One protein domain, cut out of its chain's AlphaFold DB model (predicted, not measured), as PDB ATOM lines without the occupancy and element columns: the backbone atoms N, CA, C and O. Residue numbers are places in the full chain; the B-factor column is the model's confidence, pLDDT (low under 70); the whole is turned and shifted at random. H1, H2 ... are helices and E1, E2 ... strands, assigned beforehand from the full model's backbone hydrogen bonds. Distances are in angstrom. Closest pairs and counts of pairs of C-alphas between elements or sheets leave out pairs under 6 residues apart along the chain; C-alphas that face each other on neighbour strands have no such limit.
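AT A GLANCE: This is residues 147 to 210 of the 211 residues of an uncharacterized protein of Bacillus xiamenensis (UniProt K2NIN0). A short two-strand hairpin, E1 and E2, has four crossed helices arranged round it in a nearly closed ring, H1 to H2 to H3 to H4, and its turn, residues 159 to 163, points away from the helices. The longest helix, H4, makes one side of the ring, passing first the hairpin and then H1; the ring is weakest between H3 and H4. The printed part has 64 residues, with four named helices and two named strands that follow along the chain as H1 E1 E2 H2 H3 H4; the sheet is antiparallel, order E1 - E2, and the class is mostly helix. The whole is compact, with a radius of gyration of the C-alphas of 11.4 A and spans of 29 by 27 by 19 A.

HOW THE PARTS SIT: E1, residues 156 to 158, and E2, residues 164 to 166, form a hairpin, antiparallel at 133 degrees; N 157 and O 165 are within hydrogen-bond range at 2.9 A. H4, residues 193 to 210, comes closest to E2 at the C-alphas of Leu 196 and Val 164, 6.3 A apart. With residues 200 to 207 alone, H4 touches H1, residues 147 to 155, about perpendicular at 77 degrees; the closest C-alphas, of Val 203 and Gly 153, are 6.1 A apart. H1 touches H2, residues 168 to 173, at a steep tilt of 51 degrees, opposite ways; the closest C-alphas, of Ala 155 and Ile 170, are 5.3 A apart. H2 only just touches H3, residues 178 to 188, with 3 pairs of C-alphas within 8 A, the closest those of Gln 168 and Leu 181 at 7.3 A. H3 and H4 are close but not clearly touching; their closest C-alphas, of Ile 188 and Leu 196, are 7.9 A apart. H1 and H3 are apart, and so are H2 and H4. Every O i to N i+4 pair is within hydrogen-bond range in H1, H2, H3 and H4.

IN THESE COORDINATES: H1 begins at C-alpha 147, (67.302, 110.641, 102.026). H3 is 15.2 A long and H4 25.6 A, ending at C-alpha 210, (78.613, 121.850, 98.574).

THE WHOLE: The two C-alphas farthest apart, of Thr 179 and Lys 209, are 32.2 A apart. The printed part has no cut, and its links between named elements are tight. The mean pLDDT of the printed part is 82.4; residues 207, 209 and 210 are under 70.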
ATOM      1  N   ARG A 147      68.161 111.156 103.101       80.06
ATOM      2  CA  ARG A 147      67.302 110.641 102.026       80.06
ATOM      3  C   ARG A 147      66.317 111.704 101.516       80.06
ATOM      4  O   ARG A 147      66.063 111.774 100.316       80.06
ATOM      5  N   LEU A 148      65.772 112.540 102.403       74.94
ATOM      6  CA  LEU A 148      64.926 113.677 102.020       74.94
ATOM      7  C   LEU A 148      65.722 114.808 101.352       74.94
ATOM      8  O   LEU A 148      65.221 115.417 100.410       74.94
ATOM      9  N   ALA A 149      66.949 115.073 101.800       74.12
ATOM     10  CA  ALA A 149      67.836 116.043 101.161       74.12
ATOM     11  C   ALA A 149      68.247 115.591  99.748       74.12
ATOM     12  O   ALA A 149      68.135 116.375  98.809       74.12
ATOM     13  N   ASP A 150      68.619 114.318  99.578       80.31
ATOM     14  CA  ASP A 150      68.906 113.696  98.280       80.31
ATOM     15  C   ASP A 150      67.659 113.759  97.377       80.31
ATOM     16  O   ASP A 150      67.757 114.116  96.206       80.31
ATOM     17  N   LEU A 151      66.454 113.510  97.913       81.00
ATOM     18  CA  LEU A 151      65.210 113.698  97.157       81.00
ATOM     19  C   LEU A 151      65.067 115.143  96.662       81.00
ATOM     20  O   LEU A 151      64.764 115.357  95.489       81.00
ATOM     21  N   ALA A 152      65.275 116.124  97.542       78.38
ATOM     22  CA  ALA A 152      65.154 117.532  97.188       78.38
ATOM     23  C   ALA A 152      66.207 117.967  96.156       78.38
ATOM     24  O   ALA A 152      65.887 118.725  95.246       78.38
ATOM     25  N   GLY A 153      67.443 117.478  96.282       79.38
ATOM     26  CA  GLY A 153      68.563 117.852  95.420       79.38
ATOM     27  C   GLY A 153      68.623 117.120  94.078       79.38
ATOM     28  O   GLY A 153      69.121 117.694  93.105       79.38
ATOM     29  N   ASP A 154      68.147 115.876  94.015       84.50
ATOM     30  CA  ASP A 154      68.293 115.010  92.837       84.50
ATOM     31  C   ASP A 154      66.963 114.671  92.159       84.50
ATOM     32  O   ASP A 154      66.919 114.531  90.938       84.50
ATOM     33  N   ALA A 155      65.880 114.507  92.924       87.25
ATOM     34  CA  ALA A 155      64.604 114.035  92.388       87.25
ATOM     35  C   ALA A 155      63.577 115.150  92.162       87.25
ATOM     36  O   ALA A 155      62.614 114.924  91.433       87.25
ATOM     37  N   ILE A 156      63.740 116.337  92.749       88.44
ATOM     38  CA  ILE A 156      62.926 117.501  92.385       88.44
ATOM     39  C   ILE A 156      63.510 118.115  91.110       88.44
ATOM     40  O   ILE A 156      64.649 118.569  91.096       88.44
ATOM     41  N   VAL A 157      62.721 118.120  90.035       91.50
ATOM     42  CA  VAL A 157      63.142 118.534  88.689       91.50
ATOM     43  C   VAL A 157      62.086 119.413  88.022       91.50
ATOM     44  O   VAL A 157      60.935 119.469  88.463       91.50
ATOM     45  N   LEU A 158      62.459 120.072  86.923       92.75
ATOM     46  CA  LEU A 158      61.515 120.769  86.053       92.75
ATOM     47  C   LEU A 158      60.986 119.827  84.963       92.75
ATOM     48  O   LEU A 158      61.756 119.175  84.258       92.75
ATOM     49  N   ASP A 159      59.663 119.765  84.804       91.50
ATOM     50  CA  ASP A 159      59.033 119.075  83.679       91.50
ATOM     51  C   ASP A 159      59.209 119.853  82.357       91.50
ATOM     52  O   ASP A 159      59.721 120.973  82.314       91.50
ATOM     53  N   LYS A 160      58.730 119.287  81.241       90.75
ATOM     54  CA  LYS A 160      58.817 119.922  79.908       90.75
ATOM     55  C   LYS A 160      58.087 121.269  79.795       90.75
ATOM     56  O   LYS A 160      58.289 121.980  78.818       90.75
ATOM     57  N   LYS A 161      57.202 121.591  80.739       91.62
ATOM     58  CA  LYS A 161      56.460 122.855  80.816       91.62
ATOM     59  C   LYS A 161      57.085 123.814  81.837       91.62
ATOM     60  O   LYS A 161      56.534 124.885  82.075       91.62
ATOM     61  N   GLY A 162      58.218 123.439  82.435       90.44
ATOM     62  CA  GLY A 162      58.907 124.214  83.456       90.44
ATOM     63  C   GLY A 162      58.208 124.196  84.814       90.44
ATOM     64  O   GLY A 162      58.360 125.161  85.557       90.44
ATOM     65  N   ASN A 163      57.416 123.170  85.136       92.38
ATOM     66  CA  ASN A 163      56.831 122.991  86.469       92.38
ATOM     67  C   ASN A 163      57.729 122.118  87.340       92.38
ATOM     68  O   ASN A 163      58.279 121.126  86.869       92.38
ATOM     69  N   VAL A 164      57.805 122.448  88.624       91.06
ATOM     70  CA  VAL A 164      58.519 121.654  89.621       91.06
ATOM     71  C   VAL A 164      57.724 120.388  89.929       91.06
ATOM     72  O   VAL A 164      56.560 120.451  90.340       91.06
ATOM     73  N   VAL A 165      58.358 119.234  89.724       92.00
ATOM     74  CA  VAL A 165      57.795 117.892  89.923       92.00
ATOM     75  C   VAL A 165      58.816 116.963  90.583       92.00
ATOM     76  O   VAL A 165      60.013 117.234  90.559       92.00
ATOM     77  N   ILE A 166      58.355 115.839  91.144       91.06
ATOM     78  CA  ILE A 166      59.245 114.754  91.584       91.06
ATOM     79  C   ILE A 166      59.447 113.768  90.428       91.06
ATOM     80  O   ILE A 166      58.489 113.131  89.977       91.06
ATOM     81  N   ASP A 167      60.693 113.565  90.005       92.81
ATOM     82  CA  ASP A 167      61.081 112.433  89.172       92.81
ATOM     83  C   ASP A 167      60.971 111.136  89.985       92.81
ATOM     84  O   ASP A 167      61.780 110.822  90.861       92.81
ATOM     85  N   GLN A 168      59.937 110.351  89.683       90.50
ATOM     86  CA  GLN A 168      59.662 109.112  90.403       90.50
ATOM     87  C   GLN A 168      60.733 108.037  90.200       90.50
ATOM     88  O   GLN A 168      60.861 107.160  91.053       90.50
ATOM     89  N   LYS A 169      61.472 108.046  89.084       92.12
ATOM     90  CA  LYS A 169      62.527 107.055  88.838       92.12
ATOM     91  C   LYS A 169      63.726 107.357  89.724       92.12
ATOM     92  O   LYS A 169      64.198 106.453  90.413       92.12
ATOM     93  N   ILE A 170      64.150 108.621  89.763       91.12
ATOM     94  CA  ILE A 170      65.235 109.067  90.643       91.12
ATOM     95  C   ILE A 170      64.831 108.840  92.101       91.12
ATOM     96  O   ILE A 170      65.546 108.168  92.839       91.12
ATOM     97  N   ALA A 171      63.632 109.266  92.502       88.44
ATOM     98  CA  ALA A 171      63.169 109.098  93.875       88.44
ATOM     99  C   ALA A 171      63.089 107.623  94.319       88.44
ATOM    100  O   ALA A 171      63.477 107.282  95.434       88.44
ATOM    101  N   LYS A 172      62.657 106.708  93.440       89.38
ATOM    102  CA  LYS A 172      62.694 105.263  93.731       89.38
ATOM    103  C   LYS A 172      64.120 104.737  93.876       89.38
ATOM    104  O   LYS A 172      64.363 103.913  94.751       89.38
ATOM    105  N   SER A 173      65.062 105.223  93.064       87.00
ATOM    106  CA  SER A 173      66.479 104.850  93.194       87.00
ATOM    107  C   SER A 173      67.110 105.331  94.509       87.00
ATOM    108  O   SER A 173      68.029 104.693  95.010       87.00
ATOM    109  N   LEU A 174      66.553 106.389  95.114       83.75
ATOM    110  CA  LEU A 174      66.899 106.881  96.453       83.75
ATOM    111  C   LEU A 174      66.192 106.113  97.591       83.75
ATOM    112  O   LEU A 174      66.336 106.461  98.761       83.75
ATOM    113  N   GLY A 175      65.417 105.071  97.275       83.38
ATOM    114  CA  GLY A 175      64.771 104.207  98.266       83.38
ATOM    115  C   GLY A 175      63.414 104.699  98.774       83.38
ATOM    116  O   GLY A 175      62.996 104.286  99.855       83.38
ATOM    117  N   PHE A 176      62.719 105.570  98.034       84.06
ATOM    118  CA  PHE A 176      61.330 105.923  98.345       84.06
ATOM    119  C   PHE A 176      60.349 104.894  97.780       84.06
ATOM    120  O   PHE A 176      60.389 104.533  96.599       84.06
ATOM    121  N   SER A 177      59.412 104.461  98.619       84.62
ATOM    122  CA  SER A 177      58.295 103.608  98.226       84.62
ATOM    123  C   SER A 177      57.253 104.373  97.403       84.62
ATOM    124  O   SER A 177      57.127 105.597  97.473       84.62
ATOM    125  N   SER A 178      56.427 103.642  96.652       83.56
ATOM    126  CA  SER A 178      55.314 104.236  95.897       83.56
ATOM    127  C   SER A 178      54.333 105.004  96.795       83.56
ATOM    128  O   SER A 178      53.815 106.040  96.379       83.56
ATOM    129  N   THR A 179      54.100 104.533  98.025       82.62
ATOM    130  CA  THR A 179      53.209 105.189  98.992       82.62
ATOM    131  C   THR A 179      53.793 106.511  99.487       82.62
ATOM    132  O   THR A 179      53.093 107.521  99.472       82.62
ATOM    133  N   GLU A 180      55.078 106.541  99.856       77.19
ATOM    134  CA  GLU A 180      55.762 107.782 100.256       77.19
ATOM    135  C   GLU A 180      55.729 108.812  99.120       77.19
ATOM    136  O   GLU A 180      55.375 109.970  99.338       77.19
ATOM    137  N   LEU A 181      56.010 108.387  97.884       83.06
ATOM    138  CA  LEU A 181      55.966 109.276  96.720       83.06
ATOM    139  C   LEU A 181      54.565 109.793  96.418       83.06
ATOM    140  O   LEU A 181      54.420 110.927  95.968       83.06
ATOM    141  N   MET A 182      53.526 108.993  96.650       79.69
ATOM    142  CA  MET A 182      52.146 109.451  96.507       79.69
ATOM    143  C   MET A 182      51.843 110.585  97.493       79.69
ATOM    144  O   MET A 182      51.333 111.624  97.075       79.69
ATOM    145  N   VAL A 183      52.205 110.414  98.770       78.56
ATOM    146  CA  VAL A 183      52.012 111.435  99.815       78.56
ATOM    147  C   VAL A 183      52.807 112.701  99.492       78.56
ATOM    148  O   VAL A 183      52.249 113.797  99.496       78.56
ATOM    149  N   LEU A 184      54.086 112.567  99.131       78.50
ATOM    150  CA  LEU A 184      54.946 113.704  98.785       78.50
ATOM    151  C   LEU A 184      54.435 114.463  97.555       78.50
ATOM    152  O   LEU A 184      54.376 115.690  97.568       78.50
ATOM    153  N   ASN A 185      53.978 113.755  96.518       80.62
ATOM    154  CA  ASN A 185      53.373 114.391  95.348       80.62
ATOM    155  C   ASN A 185      52.082 115.141  95.696       80.62
ATOM    156  O   ASN A 185      51.825 116.205  95.138       80.62
ATOM    157  N   GLN A 186      51.255 114.606  96.598       78.75
ATOM    158  CA  GLN A 186      50.067 115.316  97.074       78.75
ATOM    159  C   GLN A 186      50.434 116.575  97.864       78.75
ATOM    160  O   GLN A 186      49.756 117.586  97.714       78.75
ATOM    161  N   LEU A 187      51.496 116.529  98.673       76.50
ATOM    162  CA  LEU A 187      51.985 117.687  99.421       76.50
ATOM    163  C   LEU A 187      52.522 118.773  98.490       76.50
ATOM    164  O   LEU A 187      52.077 119.910  98.591       76.50
ATOM    165  N   ILE A 188      53.400 118.430  97.546       78.88
ATOM    166  CA  ILE A 188      53.975 119.401  96.602       78.88
ATOM    167  C   ILE A 188      52.880 120.090  95.785       78.88
ATOM    168  O   ILE A 188      52.925 121.300  95.607       78.88
ATOM    169  N   LYS A 189      51.838 119.363  95.369       80.75
ATOM    170  CA  LYS A 189      50.695 119.946  94.644       80.75
ATOM    171  C   LYS A 189      49.910 121.001  95.432       80.75
ATOM    172  O   LYS A 189      49.140 121.732  94.817       80.75
ATOM    173  N   LYS A 190      50.061 121.077  96.759       82.44
ATOM    174  CA  LYS A 190      49.434 122.124  97.582       82.44
ATOM    175  C   LYS A 190      50.189 123.451  97.523       82.44
ATOM    176  O   LYS A 190      49.623 124.465  97.918       82.44
ATOM    177  N   PHE A 191      51.434 123.450  97.053       78.12
ATOM    178  CA  PHE A 191      52.244 124.654  96.952       78.12
ATOM    179  C   PHE A 191      52.115 125.293  95.561       78.12
ATOM    180  O   PHE A 191      52.153 124.586  94.547       78.12
ATOM    181  N   PRO A 192      51.995 126.628  95.491       86.19
ATOM    182  CA  PRO A 192      52.097 127.372  94.241       86.19
ATOM    183  C   PRO A 192      53.428 127.113  93.512       86.19
ATOM    184  O   PRO A 192      54.484 126.966  94.133       86.19
ATOM    185  N   GLN A 193      53.390 127.049  92.177       89.25
ATOM    186  CA  GLN A 193      54.563 126.706  91.360       89.25
ATOM    187  C   GLN A 193      55.691 127.743  91.441       89.25
ATOM    188  O   GLN A 193      56.855 127.387  91.329       89.25
ATOM    189  N   ASP A 194      55.369 129.011  91.660       83.94
ATOM    190  CA  ASP A 194      56.316 130.100  91.915       83.94
ATOM    191  C   ASP A 194      57.091 129.913  93.232       83.94
ATOM    192  O   ASP A 194      58.316 130.068  93.257       83.94
ATOM    193  N   GLN A 195      56.419 129.476  94.305       81.88
ATOM    194  CA  GLN A 195      57.084 129.133  95.570       81.88
ATOM    195  C   GLN A 195      57.973 127.896  95.418       81.88
ATOM    196  O   GLN A 195      59.114 127.884  95.879       81.88
ATOM    197  N   LEU A 196      57.473 126.869  94.726       81.88
ATOM    198  CA  LEU A 196      58.243 125.655  94.458       81.88
ATOM    199  C   LEU A 196      59.479 125.930  93.601       81.88
ATOM    200  O   LEU A 196      60.522 125.337  93.855       81.88
ATOM    201  N   LYS A 197      59.386 126.829  92.614       84.69
ATOM    202  CA  LYS A 197      60.535 127.260  91.802       84.69
ATOM    203  C   LYS A 197      61.581 127.975  92.642       84.69
ATOM    204  O   LYS A 197      62.745 127.614  92.576       84.69
ATOM    205  N   THR A 198      61.150 128.897  93.502       82.62
ATOM    206  CA  THR A 198      62.051 129.589  94.437       82.62
ATOM    207  C   THR A 198      62.802 128.592  95.326       82.62
ATOM    208  O   THR A 198      64.010 128.705  95.518       82.62
ATOM    209  N   PHE A 199      62.097 127.580  95.842       77.56
ATOM    210  CA  PHE A 199      62.713 126.501  96.613       77.56
ATOM    211  C   PHE A 199      63.673 125.653  95.767       77.56
ATOM    212  O   PHE A 199      64.793 125.391  96.201       77.56
ATOM    213  N   PHE A 200      63.262 125.245  94.564       80.12
ATOM    214  CA  PHE A 200      64.092 124.478  93.635       80.12
ATOM    215  C   PHE A 200      65.407 125.205  93.327       80.12
ATOM    216  O   PHE A 200      66.472 124.617  93.496       80.12
ATOM    217  N   ASP A 201      65.348 126.492  92.979       82.31
ATOM    218  CA  ASP A 201      66.530 127.306  92.686       82.31
ATOM    219  C   ASP A 201      67.454 127.409  93.909       82.31
ATOM    220  O   ASP A 201      68.671 127.260  93.790       82.31
ATOM    221  N   ALA A 202      66.891 127.596  95.109       78.56
ATOM    222  CA  ALA A 202      67.658 127.624  96.356       78.56
ATOM    223  C   ALA A 202      68.388 126.300  96.632       78.56
ATOM    224  O   ALA A 202      69.552 126.310  97.038       78.56
ATOM    225  N   VAL A 203      67.730 125.165  96.383       75.56
ATOM    226  CA  VAL A 203      68.332 123.838  96.546       75.56
ATOM    227  C   VAL A 203      69.440 123.600  95.518       75.56
ATOM    228  O   VAL A 203      70.509 123.119  95.898       75.56
ATOM    229  N   GLN A 204      69.241 123.977  94.251       79.38
ATOM    230  CA  GLN A 204      70.285 123.845  93.225       79.38
ATOM    231  C   GLN A 204      71.504 124.723  93.548       79.38
ATOM    232  O   GLN A 204      72.630 124.230  93.540       79.38
ATOM    233  N   MET A 205      71.291 125.977  93.966       74.50
ATOM    234  CA  MET A 205      72.374 126.860  94.419       74.50
ATOM    235  C   MET A 205      73.133 126.303  95.633       74.50
ATOM    236  O   MET A 205      74.348 126.470  95.743       74.50
ATOM    237  N   ALA A 206      72.436 125.664  96.577       71.31
ATOM    238  CA  ALA A 206      73.076 125.036  97.732       71.31
ATOM    239  C   ALA A 206      73.912 123.815  97.324       71.31
ATOM    240  O   ALA A 206      75.012 123.626  97.840       71.31
ATOM    241  N   LYS A 207      73.415 123.017  96.374       69.44
ATOM    242  CA  LYS A 207      74.103 121.839  95.841       69.44
ATOM    243  C   LYS A 207      75.423 122.212  95.170       69.44
ATOM    244  O   LYS A 207      76.441 121.622  95.508       69.44
ATOM    245  N   GLU A 208      75.417 123.236  94.315       70.94
ATOM    246  CA  GLU A 208      76.618 123.742  93.629       70.94
ATOM    247  C   GLU A 208      77.706 124.243  94.591       70.94
ATOM    248  O   GLU A 208      78.891 124.164  94.284       70.94
ATOM    249  N   LYS A 209      77.326 124.759  95.765       60.84
ATOM    250  CA  LYS A 209      78.278 125.249  96.779       60.84
ATOM    251  C   LYS A 209      78.864 124.148  97.667       60.84
ATOM    252  O   LYS A 209      79.832 124.410  98.379       60.84
ATOM    253  N   LEU A 210      78.240 122.970  97.699       53.00
ATOM    254  CA  LEU A 210      78.613 121.850  98.574       53.00
ATOM    255  C   LEU A 210      79.333 120.711  97.833       53.00
ATOM    256  O   LEU A 210      79.940 119.858  98.495       53.00
TER     257      LEU A 210